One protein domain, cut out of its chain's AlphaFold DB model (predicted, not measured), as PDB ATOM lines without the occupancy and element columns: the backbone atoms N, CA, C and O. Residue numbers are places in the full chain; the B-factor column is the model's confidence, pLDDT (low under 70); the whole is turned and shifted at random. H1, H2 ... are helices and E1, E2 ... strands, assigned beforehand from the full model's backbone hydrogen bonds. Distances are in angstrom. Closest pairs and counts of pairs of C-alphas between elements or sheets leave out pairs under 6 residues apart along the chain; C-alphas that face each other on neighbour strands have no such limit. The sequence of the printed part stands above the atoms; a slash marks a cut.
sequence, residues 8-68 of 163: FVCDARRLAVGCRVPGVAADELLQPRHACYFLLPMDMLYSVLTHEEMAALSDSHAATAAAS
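What this domain is: This is residues 8 to 68 of the 163 residues of the protein "Hypothetical protein" of Miscanthus lutarioriparius (UniProt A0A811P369). A short two-stranded hairpin, E1 and E2, has its strands joined by a wide, winding loop, residues 12 to 36, while one long helix, H1, stands off to the side of the hairpin where E2 lies. The far end of the helix, with residues 62 to 68, sticks out free. The printed part has 61 residues, with two named strands and then one named helix along the chain, E1, E2, H1; the sheet's order is E1 - E2, antiparallel. The class is mixed, helices and strands, though under half of the residues are in named elements. The whole is compact, with a radius of gyration of the C-alphas of 11.6 A and spans of 29 by 27 by 18 A.

Where its parts are: Find C-alpha 8 at (-14.874, -29.725, -43.816); there E1 begins, residues 8 to 11, 10.3 A long. Go on to C-alpha 37 at (-10.698, -21.360, -47.459), where E2 begins, residues 37 to 41, 13.3 A long. H1, residues 51 to 67, runs 24.7 A and ends at C-alpha 67, (3.559, -26.854, -54.224).

How they stand to each other: E1 and E2 form a hairpin of antiparallel neighbours, with 144 degrees between their directions. Look at C-alphas 11 and 37, which face each other at 4.6 A. N 10 and O 38 are within hydrogen-bond range at 2.8 A, and so are N 40 and O 8 at 2.9 A. E1 and H1 are apart. In H1 every O i to N i+4 pair is within hydrogen-bond range.

The domain as a whole: The two C-alphas farthest apart, those of Asp 27 and Glu 52, are 30.9 A from each other. The printed part has no cut. The link from E1 to E2 is long, 25 residues; that from E2 to H1 is short, 9 residues. The mean pLDDT of the printed part is 85.2; look for values under 70 at residues 62 to 68.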
ATOM      1  N   PHE A   8     -13.963 -30.854 -43.686       91.44
ATOM      2  CA  PHE A   8     -14.874 -29.725 -43.816       91.44
ATOM      3  C   PHE A   8     -14.144 -28.481 -44.311       91.44
ATOM      4  O   PHE A   8     -12.929 -28.345 -44.169       91.44
ATOM      5  N   VAL A   9     -14.907 -27.560 -44.895       91.88
ATOM      6  CA  VAL A   9     -14.386 -26.282 -45.378       91.88
ATOM      7  C   VAL A   9     -14.567 -25.217 -44.303       91.88
ATOM      8  O   VAL A   9     -15.644 -25.096 -43.722       91.88
ATOM      9  N   CYS A  10     -13.530 -24.426 -44.060       91.88
ATOM     10  CA  CYS A  10     -13.522 -23.313 -43.117       91.88
ATOM     11  C   CYS A  10     -13.051 -22.032 -43.818       91.88
ATOM     12  O   CYS A  10     -12.135 -22.081 -44.634       91.88
ATOM     13  N   ASP A  11     -13.642 -20.879 -43.501       91.50
ATOM     14  CA  ASP A  11     -13.129 -19.576 -43.947       91.50
ATOM     15  C   ASP A  11     -12.006 -19.110 -43.010       91.50
ATOM     16  O   ASP A  11     -12.201 -18.993 -41.796       91.50
ATOM     17  N   ALA A  12     -10.849 -18.782 -43.589       89.44
ATOM     18  CA  ALA A  12      -9.684 -18.249 -42.891       89.44
ATOM     19  C   ALA A  12     -10.010 -17.050 -41.993       89.44
ATOM     20  O   ALA A  12      -9.448 -16.907 -40.910       89.44
ATOM     21  N   ARG A  13     -10.943 -16.192 -42.416       89.44
ATOM     22  CA  ARG A  13     -11.312 -14.963 -41.692       89.44
ATOM     23  C   ARG A  13     -12.063 -15.237 -40.392       89.44
ATOM     24  O   ARG A  13     -12.204 -14.334 -39.570       89.44
ATOM     25  N   ARG A  14     -12.583 -16.455 -40.232       90.06
ATOM     26  CA  ARG A  14     -13.355 -16.891 -39.065       90.06
ATOM     27  C   ARG A  14     -12.524 -17.755 -38.108       90.06
ATOM     28  O   ARG A  14     -13.031 -18.116 -37.049       90.06
ATOM     29  N   LEU A  15     -11.274 -18.074 -38.460       91.38
ATOM     30  CA  LEU A  15     -10.329 -18.761 -37.583       91.38
ATOM     31  C   LEU A  15      -9.676 -17.754 -36.632       91.38
ATOM     32  O   LEU A  15      -9.067 -16.777 -37.058       91.38
ATOM     33  N   ALA A  16      -9.779 -18.015 -35.332       93.75
ATOM     34  CA  ALA A  16      -9.109 -17.240 -34.296       93.75
ATOM     35  C   ALA A  16      -8.729 -18.151 -33.124       93.75
ATOM     36  O   ALA A  16      -9.483 -19.055 -32.765       93.75
ATOM     37  N   VAL A  17      -7.564 -17.905 -32.521       95.69
ATOM     38  CA  VAL A  17      -7.097 -18.664 -31.352       95.69
ATOM     39  C   VAL A  17      -8.063 -18.457 -30.182       95.69
ATOM     40  O   VAL A  17      -8.544 -17.351 -29.944       95.69
ATOM     41  N   GLY A  18      -8.371 -19.534 -29.463       95.06
ATOM     42  CA  GLY A  18      -9.333 -19.553 -28.361       95.06
ATOM     43  C   GLY A  18     -10.798 -19.557 -28.809       95.06
ATOM     44  O   GLY A  18     -11.688 -19.657 -27.966       95.06
ATOM     45  N   CYS A  19     -11.069 -19.487 -30.115       94.94
ATOM     46  CA  CYS A  19     -12.416 -19.575 -30.668       94.94
ATOM     47  C   CYS A  19     -12.690 -20.970 -31.232       94.94
ATOM     48  O   CYS A  19     -11.777 -21.716 -31.587       94.94
ATOM     49  N   ARG A  20     -13.976 -21.319 -31.323       95.81
ATOM     50  CA  ARG A  20     -14.396 -22.565 -31.962       95.81
ATOM     51  C   ARG A  20     -14.254 -22.472 -33.472       95.81
ATOM     52  O   ARG A  20     -14.696 -21.482 -34.051       95.81
ATOM     53  N   VAL A  21     -13.719 -23.514 -34.099       94.69
ATOM     54  CA  VAL A  21     -13.566 -23.550 -35.557       94.69
ATOM     55  C   VAL A  21     -14.933 -23.713 -36.237       94.69
ATOM     56  O   VAL A  21     -15.628 -24.702 -35.979       94.69
ATOM     57  N   PRO A  22     -15.348 -22.773 -37.106       93.31
ATOM     58  CA  PRO A  22     -16.619 -22.870 -37.808       93.31
ATOM     59  C   PRO A  22     -16.487 -23.601 -39.148       93.31
ATOM     60  O   PRO A  22     -15.529 -23.394 -39.888       93.31
ATOM     61  N   GLY A  23     -17.505 -24.383 -39.502       91.12
ATOM     62  CA  GLY A  23     -17.673 -24.903 -40.859       91.12
ATOM     63  C   GLY A  23     -18.441 -23.937 -41.762       91.12
ATOM     64  O   GLY A  23     -19.309 -23.187 -41.300       91.12
ATOM     65  N   VAL A  24     -18.120 -23.959 -43.053       90.06
ATOM     66  CA  VAL A  24     -18.952 -23.414 -44.132       90.06
ATOM     67  C   VAL A  24     -20.061 -24.422 -44.430       90.06
ATOM     68  O   VAL A  24     -19.811 -25.629 -44.470       90.06
ATOM     69  N   ALA A  25     -21.293 -23.940 -44.591       85.50
ATOM     70  CA  ALA A  25     -22.432 -24.808 -44.856       85.50
ATOM     71  C   ALA A  25     -22.354 -25.397 -46.277       85.50
ATOM     72  O   ALA A  25     -21.783 -24.795 -47.183       85.50
ATOM     73  N   ALA A  26     -22.917 -26.588 -46.482       81.44
ATOM     74  CA  ALA A  26     -22.809 -27.294 -47.762       81.44
ATOM     75  C   ALA A  26     -23.546 -26.592 -48.923       81.44
ATOM     76  O   ALA A  26     -23.263 -26.874 -50.086       81.44
ATOM     77  N   ASP A  27     -24.490 -25.711 -48.601       82.00
ATOM     78  CA  ASP A  27     -25.284 -24.890 -49.514       82.00
ATOM     79  C   ASP A  27     -24.660 -23.511 -49.795       82.00
ATOM     80  O   ASP A  27     -25.078 -22.823 -50.729       82.00
ATOM     81  N   GLU A  28     -23.638 -23.108 -49.034       83.56
ATOM     82  CA  GLU A  28     -22.952 -21.833 -49.229       83.56
ATOM     83  C   GLU A  28     -21.938 -21.927 -50.381       83.56
ATOM     84  O   GLU A  28     -21.018 -22.750 -50.383       83.56
ATOM     85  N   LEU A  29     -22.085 -21.052 -51.380       82.25
ATOM     86  CA  LEU A  29     -21.145 -20.972 -52.494       82.25
ATOM     87  C   LEU A  29     -19.842 -20.300 -52.051       82.25
ATOM     88  O   LEU A  29     -19.820 -19.124 -51.686       82.25
ATOM     89  N   LEU A  30     -18.736 -21.036 -52.166       84.56
ATOM     90  CA  LEU A  30     -17.400 -20.507 -51.911       84.56
ATOM     91  C   LEU A  30     -17.075 -19.377 -52.894       84.56
ATOM     92  O   LEU A  30     -17.366 -19.474 -54.086       84.56
ATOM     93  N   GLN A  31     -16.433 -18.319 -52.398       82.44
ATOM     94  CA  GLN A  31     -16.033 -17.145 -53.172       82.44
ATOM     95  C   GLN A  31     -14.520 -17.173 -53.446       82.44
ATOM     96  O   GLN A  31     -13.745 -16.629 -52.654       82.44
ATOM     97  N   PRO A  32     -14.053 -17.723 -54.586       76.00
ATOM     98  CA  PRO A  32     -12.638 -18.062 -54.785       76.00
ATOM     99  C   PRO A  32     -11.696 -16.852 -54.868       76.00
ATOM    100  O   PRO A  32     -10.482 -17.010 -54.897       76.00
ATOM    101  N   ARG A  33     -12.247 -15.638 -54.985       77.81
ATOM    102  CA  ARG A  33     -11.494 -14.388 -55.180       77.81
ATOM    103  C   ARG A  33     -11.500 -13.455 -53.974       77.81
ATOM    104  O   ARG A  33     -10.770 -12.469 -53.988       77.81
ATOM    105  N   HIS A  34     -12.333 -13.729 -52.974       74.69
ATOM    106  CA  HIS A  34     -12.587 -12.792 -51.875       74.69
ATOM    107  C   HIS A  34     -12.318 -13.386 -50.494       74.69
ATOM    108  O   HIS A  34     -12.164 -12.629 -49.536       74.69
ATOM    109  N   ALA A  35     -12.223 -14.712 -50.392       82.06
ATOM    110  CA  ALA A  35     -11.911 -15.402 -49.153       82.06
ATOM    111  C   ALA A  35     -10.941 -16.561 -49.409       82.06
ATOM    112  O   ALA A  35     -10.991 -17.222 -50.448       82.06
ATOM    113  N   CYS A  36     -10.057 -16.783 -48.441       87.50
ATOM    114  CA  CYS A  36      -9.218 -17.969 -48.387       87.50
ATOM    115  C   CYS A  36      -9.959 -19.032 -47.580       87.50
ATOM    116  O   CYS A  36     -10.434 -18.750 -46.479       87.50
ATOM    117  N   TYR A  37     -10.033 -20.245 -48.116       89.50
ATOM    118  CA  TYR A  37     -10.698 -21.360 -47.459       89.50
ATOM    119  C   TYR A  37      -9.689 -22.446 -47.108       89.50
ATOM    120  O   TYR A  37      -8.801 -22.760 -47.901       89.50
ATOM    121  N   PHE A  38      -9.853 -23.026 -45.927       90.19
ATOM    122  CA  PHE A  38      -9.103 -24.176 -45.452       90.19
ATOM    123  C   PHE A  38      -9.952 -25.432 -45.548       90.19
ATOM    124  O   PHE A  38     -11.148 -25.404 -45.262       90.19
ATOM    125  N   LEU A  39      -9.306 -26.537 -45.906       92.19
ATOM    126  CA  LEU A  39      -9.884 -27.866 -45.804       92.19
ATOM    127  C   LEU A  39      -9.300 -28.529 -44.553       92.19
ATOM    128  O   LEU A  39      -8.089 -28.726 -44.471       92.19
ATOM    129  N   LEU A  40     -10.149 -28.792 -43.560       92.38
ATOM    130  CA  LEU A  40      -9.752 -29.238 -42.223       92.38
ATOM    131  C   LEU A  40     -10.392 -30.595 -41.881       92.38
ATOM    132  O   LEU A  40     -11.489 -30.880 -42.364       92.38
ATOM    133  N   PRO A  41      -9.767 -31.435 -41.036       92.25
ATOM    134  CA  PRO A  41     -10.368 -32.684 -40.559       92.25
ATOM    135  C   PRO A  41     -11.613 -32.432 -39.704       92.25
ATOM    136  O   PRO A  41     -11.595 -31.533 -38.869       92.25
ATOM    137  N   MET A  42     -12.660 -33.255 -39.832       92.12
ATOM    138  CA  MET A  42     -13.920 -33.118 -39.074       92.12
ATOM    139  C   MET A  42     -13.753 -33.057 -37.551       92.12
ATOM    140  O   MET A  42     -14.568 -32.419 -36.892       92.12
ATOM    141  N   ASP A  43     -12.695 -33.641 -36.992       92.50
ATOM    142  CA  ASP A  43     -12.418 -33.607 -35.549       92.50
ATOM    143  C   ASP A  43     -12.139 -32.188 -35.022       92.50
ATOM    144  O   ASP A  43     -12.350 -31.901 -33.844       92.50
ATOM    145  N   MET A  44     -11.701 -31.275 -35.898       92.62
ATOM    146  CA  MET A  44     -11.505 -29.865 -35.549       92.62
ATOM    147  C   MET A  44     -12.807 -29.062 -35.585       92.62
ATOM    148  O   MET A  44     -12.840 -27.919 -35.132       92.62
ATOM    149  N   LEU A  45     -13.895 -29.611 -36.129       93.00
ATOM    150  CA  LEU A  45     -15.150 -28.882 -36.245       93.00
ATOM    151  C   LEU A  45     -15.703 -28.579 -34.845       93.00
ATOM    152  O   LEU A  45     -15.988 -29.478 -34.058       93.00
ATOM    153  N   TYR A  46     -15.866 -27.292 -34.538       92.19
ATOM    154  CA  TYR A  46     -16.241 -26.779 -33.216       92.19
ATOM    155  C   TYR A  46     -15.249 -27.056 -32.072       92.19
ATOM    156  O   TYR A  46     -15.579 -26.737 -30.921       92.19
ATOM    157  N   SER A  47     -14.045 -27.569 -32.352       94.50
ATOM    158  CA  SER A  47     -12.960 -27.601 -31.365       94.50
ATOM    159  C   SER A  47     -12.460 -26.180 -31.090       94.50
ATOM    160  O   SER A  47     -12.626 -25.278 -31.916       94.50
ATOM    161  N   VAL A  48     -11.896 -25.950 -29.901       96.25
ATOM    162  CA  VAL A  48     -11.279 -24.663 -29.556       96.25
ATOM    163  C   VAL A  48      -9.881 -24.630 -30.150       96.25
ATOM    164  O   VAL A  48      -9.040 -25.436 -29.767       96.25
ATOM    165  N   LEU A  49      -9.644 -23.684 -31.052       95.00
ATOM    166  CA  LEU A  49      -8.392 -23.588 -31.785       95.00
ATOM    167  C   LEU A  49      -7.263 -23.059 -30.899       95.00
ATOM    168  O   LEU A  49      -7.337 -21.943 -30.379       95.00
ATOM    169  N   THR A  50      -6.203 -23.838 -30.738       95.38
ATOM    170  CA  THR A  50      -5.024 -23.463 -29.949       95.38
ATOM    171  C   THR A  50      -4.003 -22.678 -30.777       95.38
ATOM    172  O   THR A  50      -4.098 -22.565 -32.000       95.38
ATOM    173  N   HIS A  51      -3.008 -22.098 -30.102       95.25
ATOM    174  CA  HIS A  51      -1.938 -21.363 -30.778       95.25
ATOM    175  C   HIS A  51      -1.043 -22.284 -31.620       95.25
ATOM    176  O   HIS A  51      -0.672 -21.925 -32.734       95.25
ATOM    177  N   GLU A  52      -0.751 -23.483 -31.110       94.75
ATOM    178  CA  GLU A  52       0.055 -24.491 -31.806       94.75
ATOM    179  C   GLU A  52      -0.644 -24.976 -33.083       94.75
ATOM    180  O   GLU A  52      -0.033 -25.022 -34.148       94.75
ATOM    181  N   GLU A  53      -1.951 -25.251 -33.008       92.75
ATOM    182  CA  GLU A  53      -2.750 -25.633 -34.177       92.75
ATOM    183  C   GLU A  53      -2.825 -24.499 -35.204       92.75
ATOM    184  O   GLU A  53      -2.675 -24.746 -36.398       92.75
ATOM    185  N   MET A  54      -2.999 -23.248 -34.763       92.31
ATOM    186  CA  MET A  54      -2.996 -22.094 -35.667       92.31
ATOM    187  C   MET A  54      -1.673 -21.974 -36.435       92.31
ATOM    188  O   MET A  54      -1.689 -21.748 -37.646       92.31
ATOM    189  N   ALA A  55      -0.540 -22.155 -35.750       91.94
ATOM    190  CA  ALA A  55       0.779 -22.129 -36.378       91.94
ATOM    191  C   ALA A  55       0.941 -23.269 -37.404       91.94
ATOM    192  O   ALA A  55       1.358 -23.039 -38.542       91.94
ATOM    193  N   ALA A  56       0.508 -24.484 -37.052       89.69
ATOM    194  CA  ALA A  56       0.535 -25.630 -37.962       89.69
ATOM    195  C   ALA A  56      -0.332 -25.414 -39.223       89.69
ATOM    196  O   ALA A  56       0.046 -25.817 -40.331       89.69
ATOM    197  N   LEU A  57      -1.484 -24.746 -39.087       88.50
ATOM    198  CA  LEU A  57      -2.350 -24.387 -40.217       88.50
ATOM    199  C   LEU A  57      -1.707 -23.343 -41.142       88.50
ATOM    200  O   LEU A  57      -1.821 -23.455 -42.365       88.50
ATOM    201  N   SER A  58      -0.996 -22.352 -40.596       86.12
ATOM    202  CA  SER A  58      -0.278 -21.373 -41.423       86.12
ATOM    203  C   SER A  58       0.890 -21.991 -42.197       86.12
ATOM    204  O   SER A  58       1.086 -21.669 -43.373       86.12
ATOM    205  N   ASP A  59       1.618 -22.923 -41.581       83.44
ATOM    206  CA  ASP A  59       2.781 -23.564 -42.201       83.44
ATOM    207  C   ASP A  59       2.370 -24.524 -43.324       83.44
ATOM    208  O   ASP A  59       2.929 -24.507 -44.428       83.44
ATOM    209  N   SER A  60       1.329 -25.326 -43.085       76.19
ATOM    210  CA  SER A  60       0.772 -26.246 -44.087       76.19
ATOM    211  C   SER A  60       0.174 -25.515 -45.298       76.19
ATOM    212  O   SER A  60       0.295 -25.990 -46.435       76.19
ATOM    213  N   HIS A  61      -0.390 -24.321 -45.099       70.06
ATOM    214  CA  HIS A  61      -0.855 -23.467 -46.192       70.06
ATOM    215  C   HIS A  61       0.294 -22.950 -47.057       70.06
ATOM    216  O   HIS A  61       0.216 -23.019 -48.285       70.06
ATOM    217  N   ALA A  62       1.377 -22.466 -46.441       60.75
ATOM    218  CA  ALA A  62       2.553 -22.003 -47.173       60.75
ATOM    219  C   ALA A  62       3.170 -23.130 -48.021       60.75
ATOM    220  O   ALA A  62       3.493 -22.917 -49.192       60.75
ATOM    221  N   ALA A  63       3.250 -24.346 -47.473       58.66
ATOM    222  CA  ALA A  63       3.741 -25.520 -48.194       58.66
ATOM    223  C   ALA A  63       2.840 -25.910 -49.383       58.66
ATOM    224  O   ALA A  63       3.333 -26.161 -50.485       58.66
ATOM    225  N   THR A  64       1.517 -25.906 -49.196       57.62
ATOM    226  CA  THR A  64       0.548 -26.275 -50.247       57.62
ATOM    227  C   THR A  64       0.463 -25.211 -51.351       57.62
ATOM    228  O   THR A  64       0.397 -25.535 -52.542       57.62
ATOM    229  N   ALA A  65       0.546 -23.928 -50.983       56.28
ATOM    230  CA  ALA A  65       0.633 -22.820 -51.933       56.28
ATOM    231  C   ALA A  65       1.946 -22.860 -52.737       56.28
ATOM    232  O   ALA A  65       1.930 -22.648 -53.951       56.28
ATOM    233  N   ALA A  66       3.073 -23.200 -52.099       51.06
ATOM    234  CA  ALA A  66       4.362 -23.367 -52.774       51.06
ATOM    235  C   ALA A  66       4.372 -24.567 -53.744       51.06
ATOM    236  O   ALA A  66       4.900 -24.463 -54.858       51.06
ATOM    237  N   ALA A  67       3.729 -25.677 -53.367       50.22
ATOM    238  CA  ALA A  67       3.559 -26.854 -54.224       50.22
ATOM    239  C   ALA A  67       2.668 -26.583 -55.453       50.22
ATOM    240  O   ALA A  67       2.820 -27.237 -56.485       50.22
ATOM    241  N   SER A  68       1.788 -25.579 -55.376       48.78
ATOM    242  CA  SER A  68       0.935 -25.129 -56.486       48.78
ATOM    243  C   SER A  68       1.597 -24.078 -57.388       48.78
ATOM    244  O   SER A  68       0.924 -23.486 -58.237       48.78
TER     245      SER A  68